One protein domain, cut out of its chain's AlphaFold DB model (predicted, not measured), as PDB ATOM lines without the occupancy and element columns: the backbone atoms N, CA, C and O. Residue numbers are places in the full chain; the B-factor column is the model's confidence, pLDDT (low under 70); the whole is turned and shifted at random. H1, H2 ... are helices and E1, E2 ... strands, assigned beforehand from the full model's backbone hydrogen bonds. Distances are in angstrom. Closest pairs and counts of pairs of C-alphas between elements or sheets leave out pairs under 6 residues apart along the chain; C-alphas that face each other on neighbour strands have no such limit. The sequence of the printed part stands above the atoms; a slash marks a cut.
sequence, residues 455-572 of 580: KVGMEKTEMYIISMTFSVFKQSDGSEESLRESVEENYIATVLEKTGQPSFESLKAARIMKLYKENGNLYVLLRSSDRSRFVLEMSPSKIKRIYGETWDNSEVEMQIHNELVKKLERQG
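AT A GLANCE: This is residues 455 to 572 of the 580 residues of an uncharacterized protein of Bacillus manliponensis (UniProt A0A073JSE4). A strongly twisted antiparallel sheet of four strands stands between helices: H5 crosses over one face, while the long H1 and the short H4 cover the other in part. H2 and H3 make a small cluster beyond one end of H1, and the free beginning of H1, residues 455 to 461, sticks out at its other end. The printed part has 118 residues, with five named helices and four named strands in the order H1 H2 H3 H4 E1 E2 E3 E4 H5; the sheet's order is E1 - E2 - E3 - E4. The class is mixed, helices and strands, and the whole is compact, with a radius of gyration of the C-alphas of 13.5 A and spans of 39 by 30 by 27 A.

IN THESE COORDINATES: The sheet holds E1, residues 511 to 518, 21.2 A long, E2, residues 521 to 527, 19.8 A, E3, residues 533 to 539, 19.8 A, and E4, residues 542 to 548, 17.5 A. E1 bends by 51 degrees at residue 514. H1, residues 455 to 475, is 30.6 A long and begins at C-alpha 455 (20.738, -39.767, -9.224). H2 is residues 480 to 483, H3 residues 492 to 498 and H4 residues 502 to 509. H5, residues 555 to 571, is 24.3 A long and ends at C-alpha 571 (30.616, -26.115, -13.300).

HOW THE PARTS SIT: The strands form a meander, each the antiparallel neighbour of the one before, and each successive pair is a hairpin. N 513 and O 525 of E1 and E2 are 2.8 A apart, N 526 and O 534 of E2 and E3 2.8 A, and N 535 and O 547 of E3 and E4 2.8 A, within hydrogen-bond range. The sheet lies in three layers, with helices on both faces: H1 and H4 on the same face, H5 on the opposite face. H5 runs across the strands at a height over the sheet of 8.2 A; its closest C-alphas to E4 are those of His 561 and Tyr 547, 5.5 A. H1 is on the sheet at a height of 8.6 A; its closest C-alphas to E4 are those of Thr 469 and Lys 542, 6.3 A. H4 runs across the strands at a height of 9.5 A. H1, with residues 473 to 474 alone, only just touches H4, with 3 pairs of C-alphas within 8 A, the closest being Lys 474 and Lys 508, 4.8 A; they run opposite ways at a steep tilt of 47 degrees. H3 only grazes the sheet with residues 492 to 495 and touches H2, the closest C-alphas being those of Ile 492 and Leu 483, 6.5 A. H1 and H5 are apart. Every O i to N i+4 pair is within hydrogen-bond range in H1, H4 and H5, and 2 of 3 in H3; H2 is too short for such a pair.

THE WHOLE: The C-alphas farthest apart, those of Lys 455 and Gly 500, are 39.6 A apart. The printed part has no cut and no long link. The mean pLDDT of the printed part is 82.4; residues 455 to 461 and residue 553 are under 70.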
ATOM      1  N   LYS A 455      20.125 -40.865  -8.453       50.00
ATOM      2  CA  LYS A 455      20.738 -39.767  -9.224       50.00
ATOM      3  C   LYS A 455      21.628 -40.302 -10.345       50.00
ATOM      4  O   LYS A 455      21.501 -39.858 -11.483       50.00
ATOM      5  N   VAL A 456      22.440 -41.321 -10.057       52.25
ATOM      6  CA  VAL A 456      23.319 -41.969 -11.046       52.25
ATOM      7  C   VAL A 456      22.512 -42.635 -12.172       52.25
ATOM      8  O   VAL A 456      22.913 -42.577 -13.336       52.25
ATOM      9  N   GLY A 457      21.358 -43.240 -11.869       51.91
ATOM     10  CA  GLY A 457      20.465 -43.835 -12.873       51.91
ATOM     11  C   GLY A 457      19.790 -42.812 -13.799       51.91
ATOM     12  O   GLY A 457      19.714 -43.028 -15.014       51.91
ATOM     13  N   MET A 458      19.343 -41.675 -13.253       51.72
ATOM     14  CA  MET A 458      18.761 -40.584 -14.048       51.72
ATOM     15  C   MET A 458      19.812 -39.905 -14.939       51.72
ATOM     16  O   MET A 458      19.559 -39.708 -16.127       51.72
ATOM     17  N   GLU A 459      21.017 -39.644 -14.420       59.72
ATOM     18  CA  GLU A 459      22.124 -39.063 -15.196       59.72
ATOM     19  C   GLU A 459      22.583 -39.979 -16.346       59.72
ATOM     20  O   GLU A 459      22.846 -39.503 -17.453       59.72
ATOM     21  N   LYS A 460      22.612 -41.306 -16.136       61.84
ATOM     22  CA  LYS A 460      22.899 -42.287 -17.203       61.84
ATOM     23  C   LYS A 460      21.859 -42.257 -18.324       61.84
ATOM     24  O   LYS A 460      22.221 -42.340 -19.498       61.84
ATOM     25  N   THR A 461      20.582 -42.127 -17.970       61.66
ATOM     26  CA  THR A 461      19.478 -42.105 -18.943       61.66
ATOM     27  C   THR A 461      19.531 -40.843 -19.807       61.66
ATOM     28  O   THR A 461      19.394 -40.919 -21.025       61.66
ATOM     29  N   GLU A 462      19.817 -39.687 -19.208       70.62
ATOM     30  CA  GLU A 462      19.980 -38.428 -19.943       70.62
ATOM     31  C   GLU A 462      21.202 -38.451 -20.869       70.62
ATOM     32  O   GLU A 462      21.098 -38.066 -22.034       70.62
ATOM     33  N   MET A 463      22.342 -38.972 -20.402       75.50
ATOM     34  CA  MET A 463      23.539 -39.147 -21.235       75.50
ATOM     35  C   MET A 463      23.286 -40.024 -22.462       75.50
ATOM     36  O   MET A 463      23.795 -39.730 -23.550       75.50
ATOM     37  N   TYR A 464      22.499 -41.089 -22.301       73.69
ATOM     38  CA  TYR A 464      22.121 -41.967 -23.402       73.69
ATOM     39  C   TYR A 464      21.288 -41.222 -24.452       73.69
ATOM     40  O   TYR A 464      21.587 -41.307 -25.644       73.69
ATOM     41  N   ILE A 465      20.312 -40.420 -24.016       75.06
ATOM     42  CA  ILE A 465      19.462 -39.636 -24.917       75.06
ATOM     43  C   ILE A 465      20.277 -38.573 -25.668       75.06
ATOM     44  O   ILE A 465      20.181 -38.493 -26.889       75.06
ATOM     45  N   ILE A 466      21.153 -37.824 -24.984       81.94
ATOM     46  CA  ILE A 466      22.027 -36.819 -25.625       81.94
ATOM     47  C   ILE A 466      22.912 -37.478 -26.691       81.94
ATOM     48  O   ILE A 466      23.041 -36.973 -27.808       81.94
ATOM     49  N   SER A 467      23.510 -38.623 -26.351       80.38
ATOM     50  CA  SER A 467      24.398 -39.370 -27.246       80.38
ATOM     51  C   SER A 467      23.657 -39.898 -28.470       80.38
ATOM     52  O   SER A 467      24.189 -39.833 -29.578       80.38
ATOM     53  N   MET A 468      22.425 -40.379 -28.291       79.62
ATOM     54  CA  MET A 468      21.571 -40.838 -29.381       79.62
ATOM     55  C   MET A 468      21.157 -39.678 -30.291       79.62
ATOM     56  O   MET A 468      21.425 -39.739 -31.489       79.62
ATOM     57  N   THR A 469      20.599 -38.595 -29.737       84.19
ATOM     58  CA  THR A 469      20.172 -37.416 -30.512       84.19
ATOM     59  C   THR A 469      21.334 -36.821 -31.306       84.19
ATOM     60  O   THR A 469      21.187 -36.512 -32.488       84.19
ATOM     61  N   PHE A 470      22.520 -36.714 -30.699       86.25
ATOM     62  CA  PHE A 470      23.688 -36.186 -31.397       86.25
ATOM     63  C   PHE A 470      24.231 -37.167 -32.446       86.25
ATOM     64  O   PHE A 470      24.704 -36.741 -33.495       86.25
ATOM     65  N   SER A 471      24.125 -38.480 -32.223       81.88
ATOM     66  CA  SER A 471      24.504 -39.485 -33.228       81.88
ATOM     67  C   SER A 471      23.602 -39.436 -34.463       81.88
ATOM     68  O   SER A 471      24.117 -39.506 -35.578       81.88
ATOM     69  N   VAL A 472      22.290 -39.253 -34.283       83.25
ATOM     70  CA  VAL A 472      21.334 -39.035 -35.386       83.25
ATOM     71  C   VAL A 472      21.687 -37.754 -36.147       83.25
ATOM     72  O   VAL A 472      21.816 -37.781 -37.369       83.25
ATOM     73  N   PHE A 473      21.986 -36.661 -35.435       88.44
ATOM     74  CA  PHE A 473      22.449 -35.419 -36.061       88.44
ATOM     75  C   PHE A 473      23.725 -35.616 -36.903       88.44
ATOM     76  O   PHE A 473      23.833 -35.098 -38.010       88.44
ATOM     77  N   LYS A 474      24.693 -36.412 -36.429       85.75
ATOM     78  CA  LYS A 474      25.918 -36.721 -37.194       85.75
ATOM     79  C   LYS A 474      25.670 -37.530 -38.462       85.75
ATOM     80  O   LYS A 474      26.451 -37.422 -39.405       85.75
ATOM     81  N   GLN A 475      24.644 -38.372 -38.466       81.88
ATOM     82  CA  GLN A 475      24.301 -39.219 -39.608       81.88
ATOM     83  C   GLN A 475      23.423 -38.494 -40.632       81.88
ATOM     84  O   GLN A 475      23.347 -38.946 -41.771       81.88
ATOM     85  N   SER A 476      22.824 -37.359 -40.258       82.75
ATOM     86  CA  SER A 476      22.051 -36.512 -41.166       82.75
ATOM     87  C   SER A 476      22.868 -36.132 -42.407       82.75
ATOM     88  O   SER A 476      24.009 -35.660 -42.325       82.75
ATOM     89  N   ASP A 477      22.246 -36.311 -43.570       79.25
ATOM     90  CA  ASP A 477      22.713 -35.828 -44.872       79.25
ATOM     91  C   ASP A 477      22.501 -34.313 -45.052       79.25
ATOM     92  O   ASP A 477      22.843 -33.755 -46.093       79.25
ATOM     93  N   GLY A 478      21.962 -33.640 -44.029       78.00
ATOM     94  CA  GLY A 478      21.647 -32.219 -44.041       78.00
ATOM     95  C   GLY A 478      20.393 -31.866 -44.839       78.00
ATOM     96  O   GLY A 478      20.163 -30.683 -45.078       78.00
ATOM     97  N   SER A 479      19.590 -32.859 -45.246       85.88
ATOM     98  CA  SER A 479      18.233 -32.643 -45.751       85.88
ATOM     99  C   SER A 479      17.277 -32.250 -44.622       85.88
ATOM    100  O   SER A 479      17.499 -32.543 -43.446       85.88
ATOM    101  N   GLU A 480      16.177 -31.585 -44.973       86.50
ATOM    102  CA  GLU A 480      15.164 -31.184 -43.994       86.50
ATOM    103  C   GLU A 480      14.576 -32.401 -43.263       86.50
ATOM    104  O   GLU A 480      14.373 -32.360 -42.052       86.50
ATOM    105  N   GLU A 481      14.362 -33.505 -43.984       84.12
ATOM    106  CA  GLU A 481      13.792 -34.741 -43.445       84.12
ATOM    107  C   GLU A 481      14.714 -35.399 -42.409       84.12
ATOM    108  O   GLU A 481      14.245 -35.771 -41.334       84.12
ATOM    109  N   SER A 482      16.029 -35.443 -42.653       84.75
ATOM    110  CA  SER A 482      16.978 -36.021 -41.691       84.75
ATOM    111  C   SER A 482      17.254 -35.109 -40.486       84.75
ATOM    112  O   SER A 482      17.508 -35.591 -39.381       84.75
ATOM    113  N   LEU A 483      17.159 -33.783 -40.647       86.94
ATOM    114  CA  LEU A 483      17.306 -32.836 -39.535       86.94
ATOM    115  C   LEU A 483      16.095 -32.844 -38.586       86.94
ATOM    116  O   LEU A 483      16.278 -32.662 -37.380       86.94
ATOM    117  N   ARG A 484      14.878 -33.130 -39.080       87.06
ATOM    118  CA  ARG A 484      13.651 -33.251 -38.256       87.06
ATOM    119  C   ARG A 484      13.771 -34.283 -37.135       87.06
ATOM    120  O   ARG A 484      13.104 -34.138 -36.105       87.06
ATOM    121  N   GLU A 485      14.611 -35.300 -37.306       84.12
ATOM    122  CA  GLU A 485      14.811 -36.365 -36.320       84.12
ATOM    123  C   GLU A 485      15.610 -35.910 -35.090       84.12
ATOM    124  O   GLU A 485      15.419 -36.452 -34.001       84.12
ATOM    125  N   SER A 486      16.467 -34.892 -35.227       86.62
ATOM    126  CA  SER A 486      17.406 -34.480 -34.170       86.62
ATOM    127  C   SER A 486      17.337 -32.999 -33.789       86.62
ATOM    128  O   SER A 486      17.822 -32.641 -32.718       86.62
ATOM    129  N   VAL A 487      16.699 -32.148 -34.597       89.12
ATOM    130  CA  VAL A 487      16.585 -30.692 -34.392       89.12
ATOM    131  C   VAL A 487      15.119 -30.289 -34.187       89.12
ATOM    132  O   VAL A 487      14.201 -30.901 -34.741       89.12
ATOM    133  N   GLU A 488      14.871 -29.285 -33.344       89.69
ATOM    134  CA  GLU A 488      13.534 -28.710 -33.166       89.69
ATOM    135  C   GLU A 488      13.029 -28.002 -34.426       89.69
ATOM    136  O   GLU A 488      13.769 -27.290 -35.098       89.69
ATOM    137  N   GLU A 489      11.734 -28.161 -34.706       87.00
ATOM    138  CA  GLU A 489      11.058 -27.689 -35.922       87.00
ATOM    139  C   GLU A 489      11.332 -26.212 -36.250       87.00
ATOM    140  O   GLU A 489      11.550 -25.842 -37.399       87.00
ATOM    141  N   ASN A 490      11.360 -25.369 -35.219       87.88
ATOM    142  CA  ASN A 490      11.580 -23.927 -35.311       87.88
ATOM    143  C   ASN A 490      13.033 -23.529 -35.636       87.88
ATOM    144  O   ASN A 490      13.266 -22.367 -35.964       87.88
ATOM    145  N   TYR A 491      13.994 -24.453 -35.546       89.81
ATOM    146  CA  TYR A 491      15.419 -24.190 -35.764       89.81
ATOM    147  C   TYR A 491      15.997 -24.933 -36.980       89.81
ATOM    148  O   TYR A 491      17.113 -24.641 -37.408       89.81
ATOM    149  N   ILE A 492      15.235 -25.844 -37.597       88.06
ATOM    150  CA  ILE A 492      15.673 -26.615 -38.774       88.06
ATOM    151  C   ILE A 492      16.119 -25.700 -39.918       88.06
ATOM    152  O   ILE A 492      17.176 -25.935 -40.495       88.06
ATOM    153  N   ALA A 493      15.365 -24.636 -40.210       86.44
ATOM    154  CA  ALA A 493      15.702 -23.691 -41.278       86.44
ATOM    155  C   ALA A 493      17.096 -23.066 -41.085       86.44
ATOM    156  O   ALA A 493      17.879 -22.987 -42.027       86.44
ATOM    157  N   THR A 494      17.447 -22.704 -39.848       85.94
ATOM    158  CA  THR A 494      18.763 -22.142 -39.515       85.94
ATOM    159  C   THR A 494      19.882 -23.170 -39.669       85.94
ATOM    160  O   THR A 494      20.980 -22.824 -40.098       85.94
ATOM    161  N   VAL A 495      19.623 -24.441 -39.347       86.69
ATOM    162  CA  VAL A 495      20.608 -25.515 -39.540       86.69
ATOM    163  C   VAL A 495      20.787 -25.846 -41.025       86.69
ATOM    164  O   VAL A 495      21.921 -26.020 -41.465       86.69
ATOM    165  N   LEU A 496      19.704 -25.855 -41.809       87.31
ATOM    166  CA  LEU A 496      19.733 -26.082 -43.258       87.31
ATOM    167  C   LEU A 496      20.610 -25.066 -43.996       87.31
ATOM    168  O   LEU A 496      21.369 -25.444 -44.882       87.31
ATOM    169  N   GLU A 497      20.561 -23.789 -43.605       86.31
ATOM    170  CA  GLU A 497      21.428 -22.745 -44.176       86.31
ATOM    171  C   GLU A 497      22.925 -23.002 -43.928       86.31
ATOM    172  O   GLU A 497      23.780 -22.516 -44.674       86.31
ATOM    173  N   LYS A 498      23.252 -23.766 -42.878       85.19
ATOM    174  CA  LYS A 498      24.622 -24.128 -42.497       85.19
ATOM    175  C   LYS A 498      25.070 -25.454 -43.107       85.19
ATOM    176  O   LYS A 498      26.274 -25.703 -43.140       85.19
ATOM    177  N   THR A 499      24.156 -26.272 -43.630       83.62
ATOM    178  CA  THR A 499      24.483 -27.537 -44.301       83.62
ATOM    179  C   THR A 499      25.507 -27.308 -45.419       83.62
ATOM    180  O   THR A 499      25.334 -26.453 -46.285       83.62
ATOM    181  N   GLY A 500      26.603 -28.072 -45.397       79.06
ATOM    182  CA  GLY A 500      27.697 -27.960 -46.369       79.06
ATOM    183  C   GLY A 500      28.723 -26.856 -46.079       79.06
ATOM    184  O   GLY A 500      29.717 -26.754 -46.798       79.06
ATOM    185  N   GLN A 501      28.540 -26.048 -45.026       86.75
ATOM    186  CA  GLN A 501      29.564 -25.111 -44.553       86.75
ATOM    187  C   GLN A 501      30.598 -25.825 -43.657       86.75
ATOM    188  O   GLN A 501      30.257 -26.795 -42.976       86.75
ATOM    189  N   PRO A 502      31.852 -25.330 -43.568       84.00
ATOM    190  CA  PRO A 502      32.879 -25.943 -42.721       84.00
ATOM    191  C   PRO A 502      32.471 -26.081 -41.249       84.00
ATOM    192  O   PRO A 502      32.815 -27.067 -40.608       84.00
ATOM    193  N   SER A 503      31.700 -25.129 -40.715       84.06
ATOM    194  CA  SER A 503      31.210 -25.167 -39.332       84.06
ATOM    195  C   SER A 503      30.213 -26.300 -39.072       84.06
ATOM    196  O   SER A 503      30.217 -26.866 -37.978       84.06
ATOM    197  N   PHE A 504      29.419 -26.687 -40.075       87.19
ATOM    198  CA  PHE A 504      28.512 -27.835 -40.007       87.19
ATOM    199  C   PHE A 504      29.272 -29.157 -39.955       87.19
ATOM    200  O   PHE A 504      29.024 -29.983 -39.075       87.19
ATOM    201  N   GLU A 505      30.273 -29.323 -40.817       85.81
ATOM    202  CA  GLU A 505      31.118 -30.521 -40.811       85.81
ATOM    203  C   GLU A 505      31.976 -30.618 -39.538       85.81
ATOM    204  O   GLU A 505      32.073 -31.691 -38.932       85.81
ATOM    205  N   SER A 506      32.518 -29.495 -39.054       86.06
ATOM    206  CA  SER A 506      33.222 -29.439 -37.766       86.06
ATOM    207  C   SER A 506      32.305 -29.818 -36.600       86.06
ATOM    208  O   SER A 506      32.712 -30.574 -35.716       86.06
ATOM    209  N   LEU A 507      31.043 -29.372 -36.595       88.19
ATOM    210  CA  LEU A 507      30.083 -29.776 -35.569       88.19
ATOM    211  C   LEU A 507      29.783 -31.283 -35.627       88.19
ATOM    212  O   LEU A 507      29.803 -31.946 -34.588       88.19
ATOM    213  N   LYS A 508      29.566 -31.856 -36.818       86.25
ATOM    214  CA  LYS A 508      29.339 -33.307 -36.984       86.25
ATOM    215  C   LYS A 508      30.540 -34.136 -36.513       86.25
ATOM    216  O   LYS A 508      30.383 -35.210 -35.925       86.25
ATOM    217  N   ALA A 509      31.755 -33.624 -36.685       83.88
ATOM    218  CA  ALA A 509      32.972 -34.265 -36.194       83.88
ATOM    219  C   ALA A 509      33.196 -34.107 -34.672       83.88
ATOM    220  O   ALA A 509      34.033 -34.813 -34.098       83.88
ATOM    221  N   ALA A 510      32.451 -33.230 -33.992       86.94
ATOM    222  CA  ALA A 510      32.693 -32.889 -32.594       86.94
ATOM    223  C   ALA A 510      32.364 -34.018 -31.606       86.94
ATOM    224  O   ALA A 510      31.582 -34.929 -31.884       86.94
ATOM    225  N   ARG A 511      32.979 -33.985 -30.421       86.56
ATOM    226  CA  ARG A 511      32.747 -34.938 -29.322       86.56
ATOM    227  C   ARG A 511      32.209 -34.219 -28.090       86.56
ATOM    228  O   ARG A 511      32.587 -33.078 -27.843       86.56
ATOM    229  N   ILE A 512      31.358 -34.904 -27.328       87.06
ATOM    230  CA  ILE A 512      30.778 -34.406 -26.075       87.06
ATOM    231  C   ILE A 512      31.866 -34.330 -25.007       87.06
ATOM    232  O   ILE A 512      32.596 -35.295 -24.792       87.06
ATOM    233  N   MET A 513      31.970 -33.169 -24.365       85.25
ATOM    234  CA  MET A 513      32.999 -32.855 -23.376       85.25
ATOM    235  C   MET A 513      32.423 -32.686 -21.976       85.25
ATOM    236  O   MET A 513      32.956 -33.261 -21.036       85.25
ATOM    237  N   LYS A 514      31.374 -31.868 -21.823       86.12
ATOM    238  CA  LYS A 514      30.776 -31.540 -20.522       86.12
ATOM    239  C   LYS A 514      29.288 -31.254 -20.647       86.12
ATOM    240  O   LYS A 514      28.840 -30.794 -21.698       86.12
ATOM    241  N   LEU A 515      28.559 -31.474 -19.559       86.06
ATOM    242  CA  LEU A 515      27.144 -31.148 -19.422       86.06
ATOM    243  C   LEU A 515      26.925 -30.098 -18.339       86.06
ATOM    244  O   LEU A 515      27.606 -30.106 -17.318       86.06
ATOM    245  N   TYR A 516      25.955 -29.216 -18.541       85.38
ATOM    246  CA  TYR A 516      25.553 -28.223 -17.550       85.38
ATOM    247  C   TYR A 516      24.052 -27.970 -17.644       85.38
ATOM    248  O   TYR A 516      23.502 -27.908 -18.741       85.38
ATOM    249  N   LYS A 517      23.381 -27.828 -16.499       82.12
ATOM    250  CA  LYS A 517      21.946 -27.541 -16.430       82.12
ATOM    251  C   LYS A 517      21.725 -26.199 -15.757       82.12
ATOM    252  O   LYS A 517      22.212 -25.977 -14.653       82.12
ATOM    253  N   GLU A 518      20.950 -25.336 -16.398       80.31
ATOM    254  CA  GLU A 518      20.597 -24.019 -15.867       80.31
ATOM    255  C   GLU A 518      19.162 -23.685 -16.284       80.31
ATOM    256  O   GLU A 518      18.797 -23.831 -17.449       80.31
ATOM    257  N   ASN A 519      18.330 -23.274 -15.321       71.56
ATOM    258  CA  ASN A 519      16.938 -22.858 -15.545       71.56
ATOM    259  C   ASN A 519      16.067 -23.873 -16.318       71.56
ATOM    260  O   ASN A 519      15.210 -23.488 -17.107       71.56
ATOM    261  N   GLY A 520      16.291 -25.173 -16.100       70.44
ATOM    262  CA  GLY A 520      15.538 -26.248 -16.760       70.44
ATOM    263  C   GLY A 520      16.015 -26.601 -18.174       70.44
ATOM    264  O   GLY A 520      15.525 -27.577 -18.733       70.44
ATOM    265  N   ASN A 521      16.995 -25.876 -18.726       78.69
ATOM    266  CA  ASN A 521      17.634 -26.207 -19.999       78.69
ATOM    267  C   ASN A 521      18.917 -27.015 -19.771       78.69
ATOM    268  O   ASN A 521      19.644 -26.805 -18.793       78.69
ATOM    269  N   LEU A 522      19.209 -27.918 -20.705       87.44
ATOM    270  CA  LEU A 522      20.418 -28.732 -20.710       87.44
ATOM    271  C   LEU A 522      21.386 -28.223 -21.782       87.44
ATOM    272  O   LEU A 522      21.031 -28.136 -22.954       87.44
ATOM    273  N   TYR A 523      22.618 -27.932 -21.374       89.44
ATOM    274  CA  TYR A 523      23.685 -27.445 -22.238       89.44
ATOM    275  C   TYR A 523      24.793 -28.489 -22.377       89.44
ATOM    276  O   TYR A 523      25.282 -29.029 -21.383       89.44
ATOM    277  N   VAL A 524      25.205 -28.753 -23.616       89.19
ATOM    278  CA  VAL A 524      26.207 -29.771 -23.959       89.19
ATOM    279  C   VAL A 524      27.394 -29.103 -24.635       89.19
ATOM    280  O   VAL A 524      27.266 -28.592 -25.746       89.19
ATOM    281  N   LEU A 525      28.560 -29.128 -23.989       90.12
ATOM    282  CA  LEU A 525      29.804 -28.661 -24.594       90.12
ATOM    283  C   LEU A 525      30.348 -29.725 -25.543       90.12
ATOM    284  O   LEU A 525      30.602 -30.863 -25.142       90.12
ATOM    285  N   LEU A 526      30.604 -29.322 -26.777       89.19
ATOM    286  CA  LEU A 526      31.189 -30.123 -27.834       89.19
ATOM    287  C   LEU A 526      32.531 -29.538 -28.264       89.19
ATOM    288  O   LEU A 526      32.707 -28.319 -28.336       89.19
ATOM    289  N   ARG A 527      33.472 -30.415 -28.616       86.75
ATOM    290  CA  ARG A 527      34.763 -30.019 -29.180       86.75
ATOM    291  C   ARG A 527      35.069 -30.790 -30.453       86.75
ATOM    292  O   ARG A 527      35.076 -32.020 -30.450       86.75
ATOM    293  N   SER A 528      35.340 -30.052 -31.518       84.31
ATOM    294  CA  SER A 528      35.752 -30.583 -32.814       84.31
ATOM    295  C   SER A 528      37.270 -30.794 -32.890       84.31
ATOM    296  O   SER A 528      38.042 -30.266 -32.081       84.31
ATOM    297  N   SER A 529      37.713 -31.602 -33.855       74.81
ATOM    298  CA  SER A 529      39.128 -31.908 -34.113       74.81
ATOM    299  C   SER A 529      39.947 -30.684 -34.533       74.81
ATOM    300  O   SER A 529      41.139 -30.616 -34.240       74.81
ATOM    301  N   ASP A 530      39.304 -29.695 -35.155       77.88
ATOM    302  CA  ASP A 530      39.870 -28.384 -35.516       77.88
ATOM    303  C   ASP A 530      39.975 -27.412 -34.319       77.88
ATOM    304  O   ASP A 530      40.395 -26.271 -34.480       77.88
ATOM    305  N   ARG A 531      39.652 -27.884 -33.105       75.06
ATOM    306  CA  ARG A 531      39.562 -27.134 -31.838       75.06
ATOM    307  C   ARG A 531      38.367 -26.186 -31.722       75.06
ATOM    308  O   ARG A 531      38.242 -25.590 -30.651       75.06
ATOM    309  N   SER A 532      37.480 -26.132 -32.715       83.31
ATOM    310  CA  SER A 532      36.225 -25.381 -32.627       83.31
ATOM    311  C   SER A 532      35.365 -25.911 -31.479       83.31
ATOM    312  O   SER A 532      35.254 -27.129 -31.265       83.31
ATOM    313  N   ARG A 533      34.772 -24.991 -30.717       88.19
ATOM    314  CA  ARG A 533      33.881 -25.296 -29.593       88.19
ATOM    315  C   ARG A 533      32.448 -24.994 -29.988       88.19
ATOM    316  O   ARG A 533      32.162 -23.943 -30.555       88.19
ATOM    317  N   PHE A 534      31.552 -25.905 -29.635       90.31
ATOM    318  CA  PHE A 534      30.119 -25.724 -29.821       90.31
ATOM    319  C   PHE A 534      29.393 -26.007 -28.512       90.31
ATOM    320  O   PHE A 534      29.833 -26.837 -27.719       90.31
ATOM    321  N   VAL A 535      28.282 -25.324 -28.279       91.38
ATOM    322  CA  VAL A 535      27.373 -25.591 -27.169       91.38
ATOM    323  C   VAL A 535      26.005 -25.887 -27.756       91.38
ATOM    324  O   VAL A 535      25.453 -25.054 -28.474       91.38
ATOM    325  N   LEU A 536      25.469 -27.071 -27.466       91.56
ATOM    326  CA  LEU A 536      24.086 -27.408 -27.796       91.56
ATOM    327  C   LEU A 536      23.190 -27.051 -26.622       91.56
ATOM    328  O   LEU A 536      23.449 -27.491 -25.505       91.56
ATOM    329  N   GLU A 537      22.124 -26.310 -26.885       91.81
ATOM    330  CA  GLU A 537      20.968 -26.244 -25.999       91.81
ATOM    331  C   GLU A 537      20.002 -27.367 -26.391       91.81
ATOM    332  O   GLU A 537      19.583 -27.468 -27.547       91.81
ATOM    333  N   MET A 538      19.679 -28.232 -25.435       85.38
ATOM    334  CA  MET A 538      18.902 -29.451 -25.632       85.38
ATOM    335  C   MET A 538      17.524 -29.345 -24.973       85.38
ATOM    336  O   MET A 538      17.404 -28.952 -23.811       85.38
ATOM    337  N   SER A 539      16.511 -29.805 -25.699       80.12
ATOM    338  CA  SER A 539      15.222 -30.267 -25.169       80.12
ATOM    339  C   SER A 539      15.290 -31.784 -24.908       80.12
ATOM    340  O   SER A 539      16.251 -32.417 -25.357       80.12
ATOM    341  N   PRO A 540      14.305 -32.417 -24.229       72.44
ATOM    342  CA  PRO A 540      14.417 -33.806 -23.765       72.44
ATOM    343  C   PRO A 540      14.852 -34.836 -24.814       72.44
ATOM    344  O   PRO A 540      15.433 -35.842 -24.434       72.44
ATOM    345  N   SER A 541      14.605 -34.604 -26.108       77.44
ATOM    346  CA  SER A 541      15.028 -35.504 -27.192       77.44
ATOM    347  C   SER A 541      15.514 -34.804 -28.473       77.44
ATOM    348  O   SER A 541      15.692 -35.478 -29.488       77.44
ATOM    349  N   LYS A 542      15.705 -33.475 -28.471       88.00
ATOM    350  CA  LYS A 542      16.045 -32.681 -29.673       88.00
ATOM    351  C   LYS A 542      17.000 -31.527 -29.368       88.00
ATOM    352  O   LYS A 542      16.995 -30.983 -28.266       88.00
ATOM    353  N   ILE A 543      17.782 -31.129 -30.369       90.00
ATOM    354  CA  ILE A 543      18.619 -29.926 -30.352       90.00
ATOM    355  C   ILE A 543      17.715 -28.718 -30.579       90.00
ATOM    356  O   ILE A 543      17.109 -28.572 -31.641       90.00
ATOM    357  N   LYS A 544      17.645 -27.854 -29.573       90.31
ATOM    358  CA  LYS A 544      16.859 -26.623 -29.587       90.31
ATOM    359  C   LYS A 544      17.635 -25.472 -30.221       90.31
ATOM    360  O   LYS A 544      17.067 -24.699 -30.984       90.31
ATOM    361  N   ARG A 545      18.935 -25.357 -29.920       90.19
ATOM    362  CA  ARG A 545      19.806 -24.318 -30.492       90.19
ATOM    363  C   ARG A 545      21.279 -24.711 -30.451       90.19
ATOM    364  O   ARG A 545      21.692 -25.494 -29.596       90.19
ATOM    365  N   ILE A 546      22.071 -24.159 -31.370       90.69
ATOM    366  CA  ILE A 546      23.509 -24.413 -31.483       90.69
ATOM    367  C   ILE A 546      24.249 -23.080 -31.384       90.69
ATOM    368  O   ILE A 546      23.970 -22.162 -32.146       90.69
ATOM    369  N   TYR A 547      25.219 -23.004 -30.478       89.12
ATOM    370  CA  TYR A 547      26.115 -21.862 -30.326       89.12
ATOM    371  C   TYR A 547      27.536 -22.289 -30.669       89.12
ATOM    372  O   TYR A 547      28.040 -23.249 -30.089       89.12
ATOM    373  N   GLY A 548      28.232 -21.569 -31.541       84.81
ATOM    374  CA  GLY A 548      29.616 -21.894 -31.881       84.81
ATOM    375  C   GLY A 548      30.366 -20.704 -32.443       84.81
ATOM    376  O   GLY A 548      29.764 -19.858 -33.095       84.81
ATOM    377  N   GLU A 549      31.683 -20.687 -32.237       76.94
ATOM    378  CA  GLU A 549      32.591 -19.630 -32.718       76.94
ATOM    379  C   GLU A 549      32.491 -19.397 -34.237       76.94
ATOM    380  O   GLU A 549      32.762 -18.303 -34.718       76.94
ATOM    381  N   THR A 550      32.093 -20.427 -34.989       72.25
ATOM    382  CA  THR A 550      31.929 -20.405 -36.451       72.25
ATOM    383  C   THR A 550      30.491 -20.707 -36.898       72.25
ATOM    384  O   THR A 550      30.243 -20.918 -38.087       72.25
ATOM    385  N   TRP A 551      29.537 -20.765 -35.957       81.50
ATOM    386  CA  TRP A 551      28.143 -21.137 -36.228       81.50
ATOM    387  C   TRP A 551      27.270 -19.919 -36.535       81.50
ATOM    388  O   TRP A 551      26.671 -19.850 -37.612       81.50
ATOM    389  N   ASP A 552      27.268 -18.928 -35.640       76.56
ATOM    390  CA  ASP A 552      26.643 -17.622 -35.850       76.56
ATOM    391  C   ASP A 552      27.667 -16.506 -35.604       76.56
ATOM    392  O   ASP A 552      28.417 -16.529 -34.631       76.56
ATOM    393  N   ASN A 553      27.693 -15.530 -36.511       67.56
ATOM    394  CA  ASN A 553      28.626 -14.406 -36.479       67.56
ATOM    395  C   ASN A 553      28.024 -13.178 -35.776       67.56
ATOM    396  O   ASN A 553      28.628 -12.102 -35.805       67.56
ATOM    397  N   SER A 554      26.836 -13.295 -35.172       80.75
ATOM    398  CA  SER A 554      26.263 -12.205 -34.388       80.75
ATOM    399  C   SER A 554      27.062 -11.978 -33.097       80.75
ATOM    400  O   SER A 554      27.436 -12.907 -32.378       80.75
ATOM    401  N   GLU A 555      27.333 -10.708 -32.780       78.06
ATOM    402  CA  GLU A 555      28.083 -10.323 -31.575       78.06
ATOM    403  C   GLU A 555      27.386 -10.810 -30.292       78.06
ATOM    404  O   GLU A 555      28.039 -11.190 -29.318       78.06
ATOM    405  N   VAL A 556      26.053 -10.885 -30.329       80.62
ATOM    406  CA  VAL A 556      25.210 -11.375 -29.233       80.62
ATOM    407  C   VAL A 556      25.368 -12.885 -29.032       80.62
ATOM    408  O   VAL A 556      25.579 -13.322 -27.900       80.62
ATOM    409  N   GLU A 557      25.319 -13.701 -30.092       82.31
ATOM    410  CA  GLU A 557      25.486 -15.154 -29.945       82.31
ATOM    411  C   GLU A 557      26.909 -15.543 -29.538       82.31
ATOM    412  O   GLU A 557      27.081 -16.456 -28.729       82.31
ATOM    413  N   MET A 558      27.929 -14.810 -29.994       81.44
ATOM    414  CA  MET A 558      29.305 -15.020 -29.535       81.44
ATOM    415  C   MET A 558      29.490 -14.698 -28.046       81.44
ATOM    416  O   MET A 558      30.236 -15.394 -27.351       81.44
ATOM    417  N   GLN A 559      28.822 -13.666 -27.520       84.44
ATOM    418  CA  GLN A 559      28.844 -13.374 -26.082       84.44
ATOM    419  C   GLN A 559      28.194 -14.504 -25.274       84.44
ATOM    420  O   GLN A 559      28.794 -14.977 -24.305       84.44
ATOM    421  N   ILE A 560      27.032 -14.993 -25.720       86.00
ATOM    422  CA  ILE A 560      26.321 -16.112 -25.087       86.00
ATOM    423  C   ILE A 560      27.166 -17.389 -25.136       86.00
ATOM    424  O   ILE A 560      27.332 -18.060 -24.118       86.00
ATOM    425  N   HIS A 561      27.765 -17.701 -26.289       89.44
ATOM    426  CA  HIS A 561      28.664 -18.841 -26.446       89.44
ATOM    427  C   HIS A 561      29.815 -18.790 -25.432       89.44
ATOM    428  O   HIS A 561      30.041 -19.748 -24.693       89.44
ATOM    429  N   ASN A 562      30.509 -17.653 -25.341       87.19
ATOM    430  CA  ASN A 562      31.637 -17.481 -24.426       87.19
ATOM    431  C   ASN A 562      31.230 -17.573 -22.948       87.19
ATOM    432  O   ASN A 562      31.996 -18.086 -22.127       87.19
ATOM    433  N   GLU A 563      30.044 -17.077 -22.588       89.56
ATOM    434  CA  GLU A 563      29.509 -17.213 -21.235       89.56
ATOM    435  C   GLU A 563      29.199 -18.680 -20.907       89.56
ATOM    436  O   GLU A 563      29.666 -19.193 -19.884       89.56
ATOM    437  N   LEU A 564      28.489 -19.378 -21.798       89.12
ATOM    438  CA  LEU A 564      28.128 -20.784 -21.620       89.12
ATOM    439  C   LEU A 564      29.365 -21.680 -21.547       89.12
ATOM    440  O   LEU A 564      29.442 -22.525 -20.660       89.12
ATOM    441  N   VAL A 565      30.368 -21.466 -22.403       88.25
ATOM    442  CA  VAL A 565      31.637 -22.211 -22.351       88.25
ATOM    443  C   VAL A 565      32.334 -22.010 -21.003       88.25
ATOM    444  O   VAL A 565      32.758 -22.991 -20.396       88.25
ATOM    445  N   LYS A 566      32.400 -20.778 -20.475       88.31
ATOM    446  CA  LYS A 566      32.992 -20.516 -19.148       88.31
ATOM    447  C   LYS A 566      32.224 -21.211 -18.022       88.31
ATOM    448  O   LYS A 566      32.854 -21.728 -17.098       88.31
ATOM    449  N   LYS A 567      30.887 -21.221 -18.080       88.31
ATOM    450  CA  LYS A 567      30.046 -21.931 -17.100       88.31
ATOM    451  C   LYS A 567      30.265 -23.441 -17.185       88.31
ATOM    452  O   LYS A 567      30.581 -24.057 -16.172       88.31
ATOM    453  N   LEU A 568      30.215 -24.015 -18.387       87.69
ATOM    454  CA  LEU A 568      30.461 -25.437 -18.647       87.69
ATOM    455  C   LEU A 568      31.871 -25.872 -18.222       87.69
ATOM    456  O   LEU A 568      32.032 -26.938 -17.640       87.69
ATOM    457  N   GLU A 569      32.903 -25.059 -18.441       84.88
ATOM    458  CA  GLU A 569      34.262 -25.390 -17.997       84.88
ATOM    459  C   GLU A 569      34.387 -25.412 -16.468       84.88
ATOM    460  O   GLU A 569      35.031 -26.321 -15.936       84.88
ATOM    461  N   ARG A 570      33.753 -24.456 -15.773       82.44
ATOM    462  CA  ARG A 570      33.833 -24.297 -14.310       82.44
ATOM    463  C   ARG A 570      32.918 -25.235 -13.528       82.44
ATOM    464  O   ARG A 570      33.299 -25.676 -12.451       82.44
ATOM    465  N   GLN A 571      31.712 -25.470 -14.030       82.38
ATOM    466  CA  GLN A 571      30.616 -26.115 -13.300       82.38
ATOM    467  C   GLN A 571      30.055 -27.340 -14.028       82.38
ATOM    468  O   GLN A 571      29.216 -28.043 -13.476       82.38
ATOM    469  N   GLY A 572      30.492 -27.596 -15.264       78.75
ATOM    470  CA  GLY A 572      30.004 -28.727 -16.036       78.75
ATOM    471  C   GLY A 572      30.589 -30.054 -15.563       78.75
ATOM    472  O   GLY A 572      31.775 -30.146 -15.229       78.75
TER     473      GLY A 572